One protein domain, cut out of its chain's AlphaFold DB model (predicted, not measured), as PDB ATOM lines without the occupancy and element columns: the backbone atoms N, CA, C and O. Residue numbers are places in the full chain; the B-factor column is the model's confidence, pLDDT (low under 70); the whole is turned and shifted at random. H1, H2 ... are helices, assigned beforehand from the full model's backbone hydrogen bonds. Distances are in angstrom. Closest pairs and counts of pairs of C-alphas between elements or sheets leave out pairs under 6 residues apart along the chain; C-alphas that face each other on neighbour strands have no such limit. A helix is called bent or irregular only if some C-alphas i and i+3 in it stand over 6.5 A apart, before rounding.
ATOM      1  N   LYS A  87      13.486  -2.813  17.811       76.25
ATOM      2  CA  LYS A  87      14.550  -3.832  17.941       76.25
ATOM      3  C   LYS A  87      14.311  -5.013  16.995       76.25
ATOM      4  O   LYS A  87      13.198  -5.533  16.953       76.25
ATOM      5  N   ARG A  88      15.322  -5.390  16.198       84.00
ATOM      6  CA  ARG A  88      15.256  -6.533  15.260       84.00
ATOM      7  C   ARG A  88      15.181  -7.844  16.040       84.00
ATOM      8  O   ARG A  88      15.908  -7.956  17.031       84.00
ATOM      9  N   PRO A  89      14.339  -8.812  15.626       84.56
ATOM     10  CA  PRO A  89      14.490 -10.176  16.102       84.56
ATOM     11  C   PRO A  89      15.910 -10.651  15.772       84.56
ATOM     12  O   PRO A  89      16.375 -10.411  14.655       84.56
ATOM     13  N   PRO A  90      16.630 -11.257  16.726       84.00
ATOM     14  CA  PRO A  90      17.944 -11.803  16.438       84.00
ATOM     15  C   PRO A  90      17.813 -12.999  15.491       84.00
ATOM     16  O   PRO A  90      16.851 -13.763  15.576       84.00
ATOM     17  N   GLU A  91      18.827 -13.218  14.659       79.81
ATOM     18  CA  GLU A  91      19.006 -14.461  13.896       79.81
ATOM     19  C   GLU A  91      19.528 -15.579  14.817       79.81
ATOM     20  O   GLU A  91      20.565 -16.198  14.586       79.81
ATOM     21  N   ALA A  92      18.840 -15.788  15.937       80.56
ATOM     22  CA  ALA A  92      19.194 -16.790  16.924       80.56
ATOM     23  C   ALA A  92      18.581 -18.143  16.559       80.56
ATOM     24  O   ALA A  92      17.444 -18.238  16.084       80.56
ATOM     25  N   ARG A  93      19.330 -19.208  16.850       87.69
ATOM     26  CA  ARG A  93      18.787 -20.562  16.869       87.69
ATOM     27  C   ARG A  93      18.238 -20.850  18.264       87.69
ATOM     28  O   ARG A  93      18.997 -20.856  19.225       87.69
ATOM     29  N   VAL A  94      16.938 -21.099  18.360       91.12
ATOM     30  CA  VAL A  94      16.242 -21.504  19.584       91.12
ATOM     31  C   VAL A  94      16.043 -23.013  19.520       91.12
ATOM     32  O   VAL A  94      15.136 -23.500  18.851       91.12
ATOM     33  N   ALA A  95      16.929 -23.763  20.174       90.00
ATOM     34  CA  ALA A  95      16.842 -25.220  20.273       90.00
ATOM     35  C   ALA A  95      16.242 -25.681  21.611       90.00
ATOM     36  O   ALA A  95      15.920 -26.855  21.773       90.00
ATOM     37  N   SER A  96      16.091 -24.770  22.570       92.06
ATOM     38  CA  SER A  96      15.563 -25.032  23.904       92.06
ATOM     39  C   SER A  96      14.850 -23.806  24.486       92.06
ATOM     40  O   SER A  96      15.001 -22.682  24.005       92.06
ATOM     41  N   LEU A  97      14.100 -24.011  25.575       92.81
ATOM     42  CA  LEU A  97      13.539 -22.911  26.369       92.81
ATOM     43  C   LEU A  97      14.642 -21.995  26.927       92.81
ATOM     44  O   LEU A  97      14.471 -20.779  26.958       92.81
ATOM     45  N   GLY A  98      15.781 -22.576  27.322       93.38
ATOM     46  CA  GLY A  98      16.940 -21.831  27.814       93.38
ATOM     47  C   GLY A  98      17.496 -20.859  26.774       93.38
ATOM     48  O   GLY A  98      17.812 -19.724  27.116       93.38
ATOM     49  N   ASP A  99      17.520 -21.252  25.498       93.56
ATOM     50  CA  ASP A  99      17.979 -20.371  24.416       93.56
ATOM     51  C   ASP A  99      17.057 -19.158  24.248       93.56
ATOM     52  O   ASP A  99      17.529 -18.037  24.057       93.56
ATOM     53  N   LEU A 100      15.735 -19.348  24.360       93.50
ATOM     54  CA  LEU A 100      14.790 -18.231  24.286       93.50
ATOM     55  C   LEU A 100      14.922 -17.294  25.493       93.50
ATOM     56  O   LEU A 100      14.839 -16.074  25.336       93.50
ATOM     57  N   ILE A 101      15.146 -17.848  26.687       94.50
ATOM     58  CA  ILE A 101      15.419 -17.059  27.892       94.50
ATOM     59  C   ILE A 101      16.696 -16.233  27.693       94.50
ATOM     60  O   ILE A 101      16.658 -15.019  27.884       94.50
ATOM     61  N   ALA A 102      17.778 -16.841  27.202       93.44
ATOM     62  CA  ALA A 102      19.029 -16.141  26.910       93.44
ATOM     63  C   ALA A 102      18.839 -15.015  25.872       93.44
ATOM     64  O   ALA A 102      19.396 -13.921  26.017       93.44
ATOM     65  N   VAL A 103      17.997 -15.233  24.851       91.81
ATOM     66  CA  VAL A 103      17.588 -14.176  23.912       91.81
ATOM     67  C   VAL A 103      16.888 -13.032  24.652       91.81
ATOM     68  O   VAL A 103      17.270 -11.874  24.470       91.81
ATOM     69  N   GLY A 104      15.910 -13.326  25.510       92.31
ATOM     70  CA  GLY A 104      15.207 -12.317  26.309       92.31
ATOM     71  C   GLY A 104      16.145 -11.508  27.213       92.31
ATOM     72  O   GLY A 104      16.107 -10.273  27.202       92.31
ATOM     73  N   GLU A 105      17.047 -12.184  27.924       92.81
ATOM     74  CA  GLU A 105      18.042 -11.571  28.813       92.81
ATOM     75  C   GLU A 105      18.997 -10.644  28.054       92.81
ATOM     76  O   GLU A 105      19.207  -9.497  28.463       92.81
ATOM     77  N   SER A 106      19.502 -11.079  26.892       90.75
ATOM     78  CA  SER A 106      20.370 -10.254  26.036       90.75
ATOM     79  C   SER A 106      19.694  -8.945  25.596       90.75
ATOM     80  O   SER A 106      20.343  -7.916  25.394       90.75
ATOM     81  N   LEU A 107      18.361  -8.955  25.510       89.88
ATOM     82  CA  LEU A 107      17.536  -7.815  25.120       89.88
ATOM     83  C   LEU A 107      17.040  -6.989  26.311       89.88
ATOM     84  O   LEU A 107      16.367  -5.970  26.085       89.88
ATOM     85  N   ARG A 108      17.398  -7.400  27.538       91.31
ATOM     86  CA  ARG A 108      16.912  -6.871  28.819       91.31
ATOM     87  C   ARG A 108      15.386  -6.918  28.918       91.31
ATOM     88  O   ARG A 108      14.748  -5.934  29.292       91.31
ATOM     89  N   LYS A 109      14.797  -8.034  28.489       92.94
ATOM     90  CA  LYS A 109      13.368  -8.327  28.626       92.94
ATOM     91  C   LYS A 109      13.120  -9.166  29.873       92.94
ATOM     92  O   LYS A 109      14.001  -9.894  30.311       92.94
ATOM     93  N   ASP A 110      11.918  -9.046  30.425       90.75
ATOM     94  CA  ASP A 110      11.467  -9.913  31.510       90.75
ATOM     95  C   ASP A 110      11.197 -11.326  30.971       90.75
ATOM     96  O   ASP A 110      10.441 -11.498  30.010       90.75
ATOM     97  N   THR A 111      11.851 -12.315  31.575       93.88
ATOM     98  CA  THR A 111      11.758 -13.746  31.252       93.88
ATOM     99  C   THR A 111      11.140 -14.554  32.393       93.88
ATOM    100  O   THR A 111      11.019 -15.772  32.277       93.88
ATOM    101  N   SER A 112      10.689 -13.904  33.472       91.25
ATOM    102  CA  SER A 112      10.201 -14.566  34.693       91.25
ATOM    103  C   SER A 112       9.042 -15.530  34.427       91.25
ATOM    104  O   SER A 112       8.927 -16.569  35.072       91.25
ATOM    105  N   THR A 113       8.191 -15.227  33.441       91.19
ATOM    106  CA  THR A 113       7.080 -16.104  33.041       91.19
ATOM    107  C   THR A 113       7.552 -17.388  32.360       91.19
ATOM    108  O   THR A 113       6.881 -18.410  32.464       91.19
ATOM    109  N   LEU A 114       8.703 -17.360  31.682       93.56
ATOM    110  CA  LEU A 114       9.295 -18.519  31.013       93.56
ATOM    111  C   LEU A 114      10.020 -19.434  32.001       93.56
ATOM    112  O   LEU A 114      10.017 -20.650  31.821       93.56
ATOM    113  N   GLU A 115      10.591 -18.869  33.066       92.88
ATOM    114  CA  GLU A 115      11.316 -19.615  34.103       92.88
ATOM    115  C   GLU A 115      10.469 -20.714  34.757       92.88
ATOM    116  O   GLU A 115      10.965 -21.807  35.033       92.88
ATOM    117  N   ILE A 116       9.164 -20.471  34.914       91.69
ATOM    118  CA  ILE A 116       8.199 -21.431  35.474       91.69
ATOM    119  C   ILE A 116       8.198 -22.751  34.680       91.69
ATOM    120  O   ILE A 116       8.032 -23.827  35.255       91.69
ATOM    121  N   TYR A 117       8.456 -22.688  33.371       92.75
ATOM    122  CA  TYR A 117       8.398 -23.831  32.456       92.75
ATOM    123  C   TYR A 117       9.731 -24.574  32.290       92.75
ATOM    124  O   TYR A 117       9.813 -25.501  31.472       92.75
ATOM    125  N   ARG A 118      10.774 -24.207  33.057       89.19
ATOM    126  CA  ARG A 118      12.049 -24.949  33.083       89.19
ATOM    127  C   ARG A 118      11.898 -26.362  33.635       89.19
ATOM    128  O   ARG A 118      12.683 -27.234  33.281       89.19
ATOM    129  N   ASN A 119      10.900 -26.597  34.486       87.00
ATOM    130  CA  ASN A 119      10.614 -27.934  34.990       87.00
ATOM    131  C   ASN A 119      10.164 -28.846  33.833       87.00
ATOM    132  O   ASN A 119       9.227 -28.513  33.105       87.00
ATOM    133  N   GLU A 120      10.796 -30.010  33.681       79.00
ATOM    134  CA  GLU A 120      10.459 -31.000  32.649       79.00
ATOM    135  C   GLU A 120       9.023 -31.528  32.767       79.00
ATOM    136  O   GLU A 120       8.417 -31.882  31.757       79.00
ATOM    137  N   ALA A 121       8.451 -31.519  33.976       84.88
ATOM    138  CA  ALA A 121       7.058 -31.891  34.217       84.88
ATOM    139  C   ALA A 121       6.046 -30.837  33.730       84.88
ATOM    140  O   ALA A 121       4.845 -31.107  33.728       84.88
ATOM    141  N   SER A 122       6.506 -29.647  33.327       90.69
ATOM    142  CA  SER A 122       5.628 -28.587  32.828       90.69
ATOM    143  C   SER A 122       4.979 -28.989  31.512       90.69
ATOM    144  O   SER A 122       5.613 -29.597  30.647       90.69
ATOM    145  N   ASP A 123       3.722 -28.589  31.345       92.88
ATOM    146  CA  ASP A 123       2.954 -28.894  30.147       92.88
ATOM    147  C   ASP A 123       3.602 -28.260  28.899       92.88
ATOM    148  O   ASP A 123       3.821 -27.044  28.864       92.88
ATOM    149  N   PRO A 124       3.930 -29.057  27.866       94.81
ATOM    150  CA  PRO A 124       4.678 -28.564  26.715       94.81
ATOM    151  C   PRO A 124       3.877 -27.576  25.860       94.81
ATOM    152  O   PRO A 124       4.477 -26.665  25.290       94.81
ATOM    153  N   LEU A 125       2.545 -27.707  25.801       95.62
ATOM    154  CA  LEU A 125       1.695 -26.789  25.037       95.62
ATOM    155  C   LEU A 125       1.587 -25.431  25.729       95.62
ATOM    156  O   LEU A 125       1.587 -24.392  25.072       95.62
ATOM    157  N   GLU A 126       1.512 -25.424  27.060       95.31
ATOM    158  CA  GLU A 126       1.536 -24.179  27.828       95.31
ATOM    159  C   GLU A 126       2.893 -23.487  27.710       95.31
ATOM    160  O   GLU A 126       2.937 -22.284  27.447       95.31
ATOM    161  N   ALA A 127       3.988 -24.246  27.819       95.62
ATOM    162  CA  ALA A 127       5.338 -23.721  27.653       95.62
ATOM    163  C   ALA A 127       5.524 -23.076  26.272       95.62
ATOM    164  O   ALA A 127       5.911 -21.913  26.189       95.62
ATOM    165  N   GLY A 128       5.203 -23.787  25.185       96.06
ATOM    166  CA  GLY A 128       5.357 -23.247  23.834       96.06
ATOM    167  C   GLY A 128       4.421 -22.067  23.546       96.06
ATOM    168  O   GLY A 128       4.832 -21.094  22.909       96.06
ATOM    169  N   ASN A 129       3.204 -22.060  24.105       96.38
ATOM    170  CA  ASN A 129       2.326 -20.890  24.037       96.38
ATOM    171  C   ASN A 129       2.947 -19.664  24.722       96.38
ATOM    172  O   ASN A 129       2.946 -18.577  24.147       96.38
ATOM    173  N   GLN A 130       3.520 -19.833  25.915       96.31
ATOM    174  CA  GLN A 130       4.193 -18.737  26.612       96.31
ATOM    175  C   GLN A 130       5.443 -18.264  25.873       96.31
ATOM    176  O   GLN A 130       5.656 -17.061  25.760       96.31
ATOM    177  N   MET A 131       6.218 -19.175  25.279       96.06
ATOM    178  CA  MET A 131       7.356 -18.823  24.425       96.06
ATOM    179  C   MET A 131       6.933 -17.919  23.255       96.06
ATOM    180  O   MET A 131       7.554 -16.877  23.033       96.06
ATOM    181  N   ARG A 132       5.852 -18.269  22.544       95.88
ATOM    182  CA  ARG A 132       5.303 -17.445  21.451       95.88
ATOM    183  C   ARG A 132       4.789 -16.094  21.952       95.88
ATOM    184  O   ARG A 132       5.134 -15.068  21.373       95.88
ATOM    185  N   LEU A 133       4.039 -16.065  23.057       95.19
ATOM    186  CA  LEU A 133       3.541 -14.818  23.656       95.19
ATOM    187  C   LEU A 133       4.677 -13.882  24.082       95.19
ATOM    188  O   LEU A 133       4.614 -12.679  23.824       95.19
ATOM    189  N   SER A 134       5.732 -14.416  24.700       94.94
ATOM    190  CA  SER A 134       6.919 -13.640  25.053       94.94
ATOM    191  C   SER A 134       7.580 -13.063  23.805       94.94
ATOM    192  O   SER A 134       7.849 -11.862  23.771       94.94
ATOM    193  N   LEU A 135       7.753 -13.861  22.750       93.50
ATOM    194  CA  LEU A 135       8.358 -13.392  21.507       93.50
ATOM    195  C   LEU A 135       7.533 -12.282  20.835       93.50
ATOM    196  O   LEU A 135       8.073 -11.222  20.500       93.50
ATOM    197  N   ASP A 136       6.219 -12.477  20.734       92.69
ATOM    198  CA  ASP A 136       5.279 -11.479  20.224       92.69
ATOM    199  C   ASP A 136       5.276 -10.205  21.084       92.69
ATOM    200  O   ASP A 136       5.154  -9.099  20.557       92.69
ATOM    201  N   SER A 137       5.459 -10.314  22.402       91.88
ATOM    202  CA  SER A 137       5.560  -9.147  23.287       91.88
ATOM    203  C   SER A 137       6.858  -8.354  23.078       91.88
ATOM    204  O   SER A 137       6.893  -7.134  23.264       91.88
ATOM    205  N   TRP A 138       7.944  -9.024  22.682       90.94
ATOM    206  CA  TRP A 138       9.251  -8.396  22.506       90.94
ATOM    207  C   TRP A 138       9.393  -7.728  21.143       90.94
ATOM    208  O   TRP A 138       9.983  -6.646  21.066       90.94
ATOM    209  N   PHE A 139       8.839  -8.353  20.102       89.25
ATOM    210  CA  PHE A 139       9.043  -7.951  18.712       89.25
ATOM    211  C   PHE A 139       7.759  -7.558  17.978       89.25
ATOM    212  O   PHE A 139       7.847  -7.023  16.878       89.25
ATOM    213  N   GLY A 140       6.579  -7.756  18.570       88.06
ATOM    214  CA  GLY A 140       5.289  -7.673  17.879       88.06
ATOM    215  C   GLY A 140       5.018  -8.926  17.047       88.06
ATOM    216  O   GLY A 140       5.956  -9.564  16.587       88.06
ATOM    217  N   SER A 141       3.747  -9.259  16.811       88.06
ATOM    218  CA  SER A 141       3.388 -10.475  16.072       88.06
ATOM    219  C   SER A 141       3.627 -10.376  14.566       88.06
ATOM    220  O   SER A 141       3.445  -9.317  13.955       88.06
ATOM    221  N   ALA A 142       3.980 -11.505  13.941       85.12
ATOM    222  CA  ALA A 142       4.249 -11.577  12.500       85.12
ATOM    223  C   ALA A 142       3.065 -11.061  11.667       85.12
ATOM    224  O   ALA A 142       3.258 -10.228  10.785       85.12
ATOM    225  N   GLY A 143       1.834 -11.442  12.024       86.12
ATOM    226  CA  GLY A 143       0.626 -10.976  11.335       86.12
ATOM    227  C   GLY A 143       0.400  -9.464  11.446       86.12
ATOM    228  O   GLY A 143      -0.089  -8.830  10.512       86.12
ATOM    229  N   ARG A 144       0.809  -8.837  12.559       86.50
ATOM    230  CA  ARG A 144       0.765  -7.373  12.685       86.50
ATOM    231  C   ARG A 144       1.771  -6.715  11.742       86.50
ATOM    232  O   ARG A 144       1.439  -5.702  11.126       86.50
ATOM    233  N   TRP A 145       2.976  -7.273  11.625       84.81
ATOM    234  CA  TRP A 145       3.989  -6.789  10.684       84.81
ATOM    235  C   TRP A 145       3.546  -6.950   9.229       84.81
ATOM    236  O   TRP A 145       3.660  -5.999   8.462       84.81
ATOM    237  N   GLU A 146       2.945  -8.083   8.875       87.81
ATOM    238  CA  GLU A 146       2.366  -8.321   7.548       87.81
ATOM    239  C   GLU A 146       1.228  -7.345   7.231       87.81
ATOM    240  O   GLU A 146       1.188  -6.763   6.151       87.81
ATOM    241  N   ALA A 147       0.335  -7.082   8.188       86.81
ATOM    242  CA  ALA A 147      -0.730  -6.097   8.005       86.81
ATOM    243  C   ALA A 147      -0.173  -4.680   7.780       86.81
ATOM    244  O   ALA A 147      -0.723  -3.910   6.991       86.81
ATOM    245  N   MET A 148       0.921  -4.319   8.459       81.38
ATOM    246  CA  MET A 148       1.606  -3.045   8.226       81.38
ATOM    247  C   MET A 148       2.288  -3.012   6.856       81.38
ATOM    248  O   MET A 148       2.168  -2.006   6.159       81.38
ATOM    249  N   GLN A 149       2.922  -4.108   6.440       82.06
ATOM    250  CA  GLN A 149       3.505  -4.254   5.106       82.06
ATOM    251  C   GLN A 149       2.437  -4.107   4.011       82.06
ATOM    252  O   GLN A 149       2.633  -3.350   3.067       82.06
ATOM    253  N   GLY A 150       1.270  -4.737   4.173       83.62
ATOM    254  CA  GLY A 150       0.146  -4.616   3.241       83.62
ATOM    255  C   GLY A 150      -0.407  -3.191   3.145       83.62
ATOM    256  O   GLY A 150      -0.704  -2.716   2.050       83.62
ATOM    257  N   LYS A 151      -0.483  -2.461   4.267       81.88
ATOM    258  CA  LYS A 151      -0.864  -1.036   4.268       81.88
ATOM    259  C   LYS A 151       0.171  -0.162   3.563       81.88
ATOM    260  O   LYS A 151      -0.212   0.709   2.793       81.88
ATOM    261  N   LEU A 152       1.460  -0.395   3.811       76.00
ATOM    262  CA  LEU A 152       2.552   0.307   3.128       76.00
ATOM    263  C   LEU A 152       2.521   0.047   1.618       76.00
ATOM    264  O   LEU A 152       2.640   0.989   0.842       76.00
ATOM    265  N   HIS A 153       2.281  -1.201   1.213       78.75
ATOM    266  CA  HIS A 153       2.114  -1.577  -0.188       78.75
ATOM    267  C   HIS A 153       0.891  -0.892  -0.822       78.75
ATOM    268  O   HIS A 153       0.984  -0.367  -1.921       78.75
ATOM    269  N   ALA A 154      -0.250  -0.824  -0.128       78.31
ATOM    270  CA  ALA A 154      -1.451  -0.144  -0.631       78.31
ATOM    271  C   ALA A 154      -1.294   1.384  -0.764       78.31
ATOM    272  O   ALA A 154      -2.036   2.017  -1.511       78.31
ATOM    273  N   LEU A 155      -0.349   1.981  -0.032       70.31
ATOM    274  CA  LEU A 155       0.003   3.400  -0.140       70.31
ATOM    275  C   LEU A 155       1.010   3.678  -1.269       70.31
ATOM    276  O   LEU A 155       1.263   4.845  -1.579       70.31
ATOM    277  N   GLN A 156       1.600   2.648  -1.886       66.50
ATOM    278  CA  GLN A 156       2.367   2.812  -3.118       66.50
ATOM    279  C   GLN A 156       1.402   2.931  -4.305       66.50
ATOM    280  O   GLN A 156       0.556   2.067  -4.527       66.50
ATOM    281  N   GLY A 157       1.521   4.021  -5.070       59.16
ATOM    282  CA  GLY A 157       0.882   4.142  -6.384       59.16
ATOM    283  C   GLY A 157       1.529   3.219  -7.428       59.16
ATOM    284  O   GLY A 157       2.541   2.576  -7.154       59.16
ATOM    285  N   ALA A 158       0.959   3.178  -8.638       54.22
ATOM    286  CA  ALA A 158       1.344   2.265  -9.725       54.22
ATOM    287  C   ALA A 158       2.814   2.378 -10.198       54.22
ATOM    288  O   ALA A 158       3.333   1.437 -10.792       54.22
ATOM    289  N   ASP A 159       3.511   3.472  -9.878       54.41
ATOM    290  CA  ASP A 159       4.912   3.718 -10.252       54.41
ATOM    291  C   ASP A 159       5.920   3.061  -9.290       54.41
ATOM    292  O   ASP A 159       6.970   3.625  -8.992       54.41
ATOM    293  N   GLY A 160       5.584   1.873  -8.772       56.25
ATOM    294  CA  GLY A 160       6.242   1.143  -7.681       56.25
ATOM    295  C   GLY A 160       7.691   0.698  -7.915       56.25
ATOM    296  O   GLY A 160       7.992  -0.478  -7.772       56.25
ATOM    297  N   LYS A 161       8.599   1.623  -8.228       55.41
ATOM    298  CA  LYS A 161      10.051   1.426  -8.236       55.41
ATOM    299  C   LYS A 161      10.702   2.578  -7.485       55.41
ATOM    300  O   LYS A 161      10.781   3.697  -7.985       55.41
ATOM    301  N   GLY A 162      11.141   2.325  -6.252       65.81
ATOM    302  CA  GLY A 162      11.724   3.370  -5.413       65.81
ATOM    303  C   GLY A 162      12.019   2.950  -3.966       65.81
ATOM    304  O   GLY A 162      11.855   1.784  -3.610       65.81
ATOM    305  N   PRO A 163      12.418   3.897  -3.095       66.12
ATOM    306  CA  PRO A 163      12.837   3.643  -1.704       66.12
ATOM    307  C   PRO A 163      11.788   2.926  -0.837       66.12
ATOM    308  O   PRO A 163      12.124   2.323   0.179       66.12
ATOM    309  N   ALA A 164      10.520   2.965  -1.240       69.88
ATOM    310  CA  ALA A 164       9.430   2.259  -0.581       69.88
ATOM    311  C   ALA A 164       9.445   0.737  -0.838       69.88
ATOM    312  O   ALA A 164       9.124  -0.029   0.067       69.88
ATOM    313  N   GLU A 165       9.862   0.288  -2.024       77.69
ATOM    314  CA  GLU A 165      10.023  -1.141  -2.335       77.69
ATOM    315  C   GLU A 165      11.194  -1.731  -1.539       77.69
ATOM    316  O   GLU A 165      11.064  -2.778  -0.907       77.69
ATOM    317  N   GLU A 166      12.301  -0.989  -1.454       79.50
ATOM    318  CA  GLU A 166      13.445  -1.350  -0.612       79.50
ATOM    319  C   GLU A 166      13.061  -1.415   0.873       79.50
ATOM    320  O   GLU A 166      13.474  -2.323   1.595       79.50
ATOM    321  N   LEU A 167      12.227  -0.483   1.342       78.25
ATOM    322  CA  LEU A 167      11.699  -0.523   2.700       78.25
ATOM    323  C   LEU A 167      10.845  -1.780   2.923       78.25
ATOM    324  O   LEU A 167      11.077  -2.493   3.896       78.25
ATOM    325  N   LEU A 168       9.906  -2.095   2.023       82.06
ATOM    326  CA  LEU A 168       9.071  -3.303   2.101       82.06
ATOM    327  C   LEU A 168       9.905  -4.588   2.113       82.06
ATOM    328  O   LEU A 168       9.606  -5.499   2.892       82.06
ATOM    329  N   ARG A 169      10.960  -4.645   1.295       85.31
ATOM    330  CA  ARG A 169      11.921  -5.751   1.266       85.31
ATOM    331  C   ARG A 169      12.614  -5.907   2.619       85.31
ATOM    332  O   ARG A 169      12.558  -6.987   3.205       85.31
ATOM    333  N   LYS A 170      13.153  -4.817   3.182       83.00
ATOM    334  CA  LYS A 170      13.757  -4.817   4.528       83.00
ATOM    335  C   LYS A 170      12.767  -5.206   5.625       83.00
ATOM    336  O   LYS A 170      13.138  -5.922   6.545       83.00
ATOM    337  N   PHE A 171      11.504  -4.783   5.542       83.00
ATOM    338  CA  PHE A 171      10.457  -5.219   6.479       83.00
ATOM    339  C   PHE A 171      10.268  -6.740   6.444       83.00
ATOM    340  O   PHE A 171      10.189  -7.380   7.495       83.00
ATOM    341  N   GLY A 172      10.212  -7.313   5.241       84.94
ATOM    342  CA  GLY A 172      10.113  -8.755   5.050       84.94
ATOM    343  C   GLY A 172      11.316  -9.488   5.640       84.94
ATOM    344  O   GLY A 172      11.151 -10.334   6.516       84.94
ATOM    345  N   GLU A 173      12.514  -9.128   5.189       88.56
ATOM    346  CA  GLU A 173      13.761  -9.833   5.502       88.56
ATOM    347  C   GLU A 173      14.248  -9.623   6.938       88.56
ATOM    348  O   GLU A 173      14.718 -10.564   7.559       88.56
ATOM    349  N   GLU A 174      14.127  -8.419   7.497       87.00
ATOM    350  CA  GLU A 174      14.705  -8.112   8.811       87.00
ATOM    351  C   GLU A 174      13.724  -8.332   9.972       87.00
ATOM    352  O   GLU A 174      14.127  -8.254  11.134       87.00
ATOM    353  N   ARG A 175      12.423  -8.529   9.695       86.62
ATOM    354  CA  ARG A 175      11.377  -8.628  10.735       86.62
ATOM    355  C   ARG A 175      10.498  -9.847  10.571       86.62
ATOM    356  O   ARG A 175      10.474 -10.698  11.455       86.62
ATOM    357  N   ILE A 176       9.761  -9.911   9.464       89.88
ATOM    358  CA  ILE A 176       8.718 -10.923   9.284       89.88
ATOM    359  C   ILE A 176       9.357 -12.305   9.178       89.88
ATOM    360  O   ILE A 176       8.939 -13.217   9.888       89.88
ATOM    361  N   GLN A 177      10.387 -12.457   8.342       91.81
ATOM    362  CA  GLN A 177      11.051 -13.744   8.138       91.81
ATOM    363  C   GLN A 177      11.766 -14.249   9.407       91.81
ATOM    364  O   GLN A 177      11.458 -15.368   9.821       91.81
ATOM    365  N   PRO A 178      12.602 -13.454  10.108       91.94
ATOM    366  CA  PRO A 178      13.237 -13.896  11.349       91.94
ATOM    367  C   PRO A 178      12.224 -14.272  12.432       91.94
ATOM    368  O   PRO A 178      12.379 -15.287  13.106       91.94
ATOM    369  N   LEU A 179      11.140 -13.501  12.576       92.12
ATOM    370  CA  LEU A 179      10.108 -13.797  13.567       92.12
ATOM    371  C   LEU A 179       9.347 -15.089  13.240       92.12
ATOM    372  O   LEU A 179       9.132 -15.915  14.125       92.12
ATOM    373  N   LYS A 180       8.986 -15.300  11.967       93.56
ATOM    374  CA  LYS A 180       8.390 -16.565  11.512       93.56
ATOM    375  C   LYS A 180       9.325 -17.743  11.746       93.56
ATOM    376  O   LYS A 180       8.871 -18.797  12.178       93.56
ATOM    377  N   GLN A 181      10.619 -17.565  11.494       94.62
ATOM    378  CA  GLN A 181      11.618 -18.599  11.726       94.62
ATOM    379  C   GLN A 181      11.740 -18.940  13.216       94.62
ATOM    380  O   GLN A 181      11.863 -20.111  13.563       94.62
ATOM    381  N   LEU A 182      11.688 -17.950  14.108       94.62
ATOM    382  CA  LEU A 182      11.681 -18.188  15.551       94.62
ATOM    383  C   LEU A 182      10.394 -18.894  16.004       94.62
ATOM    384  O   LEU A 182      10.484 -19.850  16.769       94.62
ATOM    385  N   HIS A 183       9.218 -18.510  15.493       95.31
ATOM    386  CA  HIS A 183       7.969 -19.241  15.760       95.31
ATOM    387  C   HIS A 183       8.050 -20.693  15.293       95.31
ATOM    388  O   HIS A 183       7.761 -21.591  16.073       95.31
ATOM    389  N   ALA A 184       8.541 -20.937  14.076       94.75
ATOM    390  CA  ALA A 184       8.701 -22.291  13.554       94.75
ATOM    391  C   ALA A 184       9.662 -23.145  14.404       94.75
ATOM    392  O   ALA A 184       9.438 -24.339  14.583       94.75
ATOM    393  N   GLN A 185      10.721 -22.542  14.955       95.38
ATOM    394  CA  GLN A 185      11.626 -23.223  15.885       95.38
ATOM    395  C   GLN A 185      10.937 -23.573  17.210       95.38
ATOM    396  O   GLN A 185      11.120 -24.678  17.717       95.38
ATOM    397  N   ILE A 186      10.112 -22.666  17.747       95.94
ATOM    398  CA  ILE A 186       9.305 -22.927  18.946       95.94
ATOM    399  C   ILE A 186       8.293 -24.045  18.678       95.94
ATOM    400  O   ILE A 186       8.160 -24.942  19.503       95.94
ATOM    401  N   ASP A 187       7.627 -24.034  17.524       95.44
ATOM    402  CA  ASP A 187       6.654 -25.061  17.145       95.44
ATOM    403  C   ASP A 187       7.318 -26.442  17.009       95.44
ATOM    404  O   ASP A 187       6.780 -27.443  17.482       95.44
ATOM    405  N   ALA A 188       8.525 -26.510  16.436       94.44
ATOM    406  CA  ALA A 188       9.302 -27.748  16.365       94.44
ATOM    407  C   ALA A 188       9.708 -28.263  17.759       94.44
ATOM    408  O   ALA A 188       9.574 -29.456  18.044       94.44
ATOM    409  N   LEU A 189      10.155 -27.365  18.645       94.44
ATOM    410  CA  LEU A 189      10.496 -27.703  20.027       94.44
ATOM    411  C   LEU A 189       9.270 -28.183  20.816       94.44
ATOM    412  O   LEU A 189       9.352 -29.180  21.533       94.44
ATOM    413  N   GLU A 190       8.140 -27.485  20.689       96.19
ATOM    414  CA  GLU A 190       6.866 -27.861  21.305       96.19
ATOM    415  C   GLU A 190       6.459 -29.264  20.857       96.19
ATOM    416  O   GLU A 190       6.198 -30.116  21.703       96.19
ATOM    417  N   LEU A 191       6.488 -29.542  19.549       95.44
ATOM    418  CA  LEU A 191       6.143 -30.860  19.018       95.44
ATOM    419  C   LEU A 191       7.046 -31.964  19.557       95.44
ATOM    420  O   LEU A 191       6.546 -33.019  19.947       95.44
ATOM    421  N   ASP A 192       8.358 -31.745  19.605       95.25
ATOM    422  CA  ASP A 192       9.280 -32.734  20.158       95.25
ATOM    423  C   ASP A 192       9.018 -32.979  21.645       95.25
ATOM    424  O   ASP A 192       8.925 -34.137  22.060       95.25
ATOM    425  N   ARG A 193       8.788 -31.920  22.434       94.88
ATOM    426  CA  ARG A 193       8.433 -32.066  23.854       94.88
ATOM    427  C   ARG A 193       7.101 -32.781  24.044       94.88
ATOM    428  O   ARG A 193       6.996 -33.604  24.945       94.88
ATOM    429  N   VAL A 194       6.095 -32.513  23.208       95.50
ATOM    430  CA  VAL A 194       4.798 -33.210  23.246       95.50
ATOM    431  C   VAL A 194       4.977 -34.708  22.982       95.50
ATOM    432  O   VAL A 194       4.373 -35.525  23.677       95.50
ATOM    433  N   LYS A 195       5.823 -35.083  22.014       94.81
ATOM    434  CA  LYS A 195       6.113 -36.488  21.677       94.81
ATOM    435  C   LYS A 195       6.807 -37.247  22.811       94.81
ATOM    436  O   LYS A 195       6.592 -38.449  22.942       94.81
ATOM    437  N   THR A 196       7.636 -36.573  23.607       93.25
ATOM    438  CA  THR A 196       8.421 -37.190  24.691       93.25
ATOM    439  C   THR A 196       7.874 -36.899  26.087       93.25
ATOM    440  O   THR A 196       8.530 -37.220  27.074       93.25
ATOM    441  N   PHE A 197       6.701 -36.273  26.202       92.69
ATOM    442  CA  PHE A 197       6.188 -35.829  27.491       92.69
ATOM    443  C   PHE A 197       5.841 -37.009  28.409       92.69
ATOM    444  O   PHE A 197       5.136 -37.940  28.013       92.69
TER     445      PHE A 197
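AT A GLANCE: This is residues 87 to 197 of the 328 residues of an uncharacterized protein of Acidovorax anthurii (UniProt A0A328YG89). A long helical hairpin: H5, bent but running nearly straight, folds back along H3 and H4, which follow one another along its length. The short hairpin of H1 and H2 packs on H3 at the end away from the turn, where residues 157 to 163 stick out. The printed part has 111 residues with five named helices, H1 to H5 in order, and no named strand: all helix. It is loose, with a radius of gyration of the C-alphas of 16.6 A, and elongated, spanning 57 by 29 by 18 A.

HOW THE PARTS SIT: H5, residues 163 to 195, was assigned as one helix by its hydrogen bonds but is bent, C-alphas 174 and 177 being 6.7 A apart; its arms, H5a, residues 163 to 174, and H5b, residues 177 to 195, stand at 20 degrees. H5b touches H3, residues 124 to 139, opposite ways at a shallow tilt of 13 degrees; the closest C-alphas, of Gly 128 and Glu 190, are 5.5 A apart. H5a, with residues 168 to 172 alone, touches H4, residues 142 to 154, in a hairpin at 12 degrees, closest at the C-alphas of Gln 149 and Leu 168, 6.4 A. H2, residues 112 to 118, forms hairpins with H3, C-alphas of Tyr 117 and Ala 127 closest at 5.7 A, and with H1, residues 97 to 106, C-alphas of Ile 101 and Leu 114 closest at 7.0 A. H1 and H5b are near each other. Every O i to N i+4 pair is within hydrogen-bond range in H1, H3, H4, H5a and H5b; H2 has 0 of 3, but 3 of 4 O i to N i+3 pairs.

IN THESE COORDINATES: H5b, 26.9 A long, ends at C-alpha 195 (6.113, -36.488, 21.677). H5a measures 15.9 A, H3 22.5 A, H4 18.3 A. H1, 14.4 A, begins at C-alpha 97 (13.539, -22.911, 26.369); H2 measures 10.7 A.

THE WHOLE: The C-alphas farthest apart, of Ala 121 and Asp 159, are 57.0 A apart. The printed part has no cut and no long link. Residues 156 to 164 have pLDDT under 70.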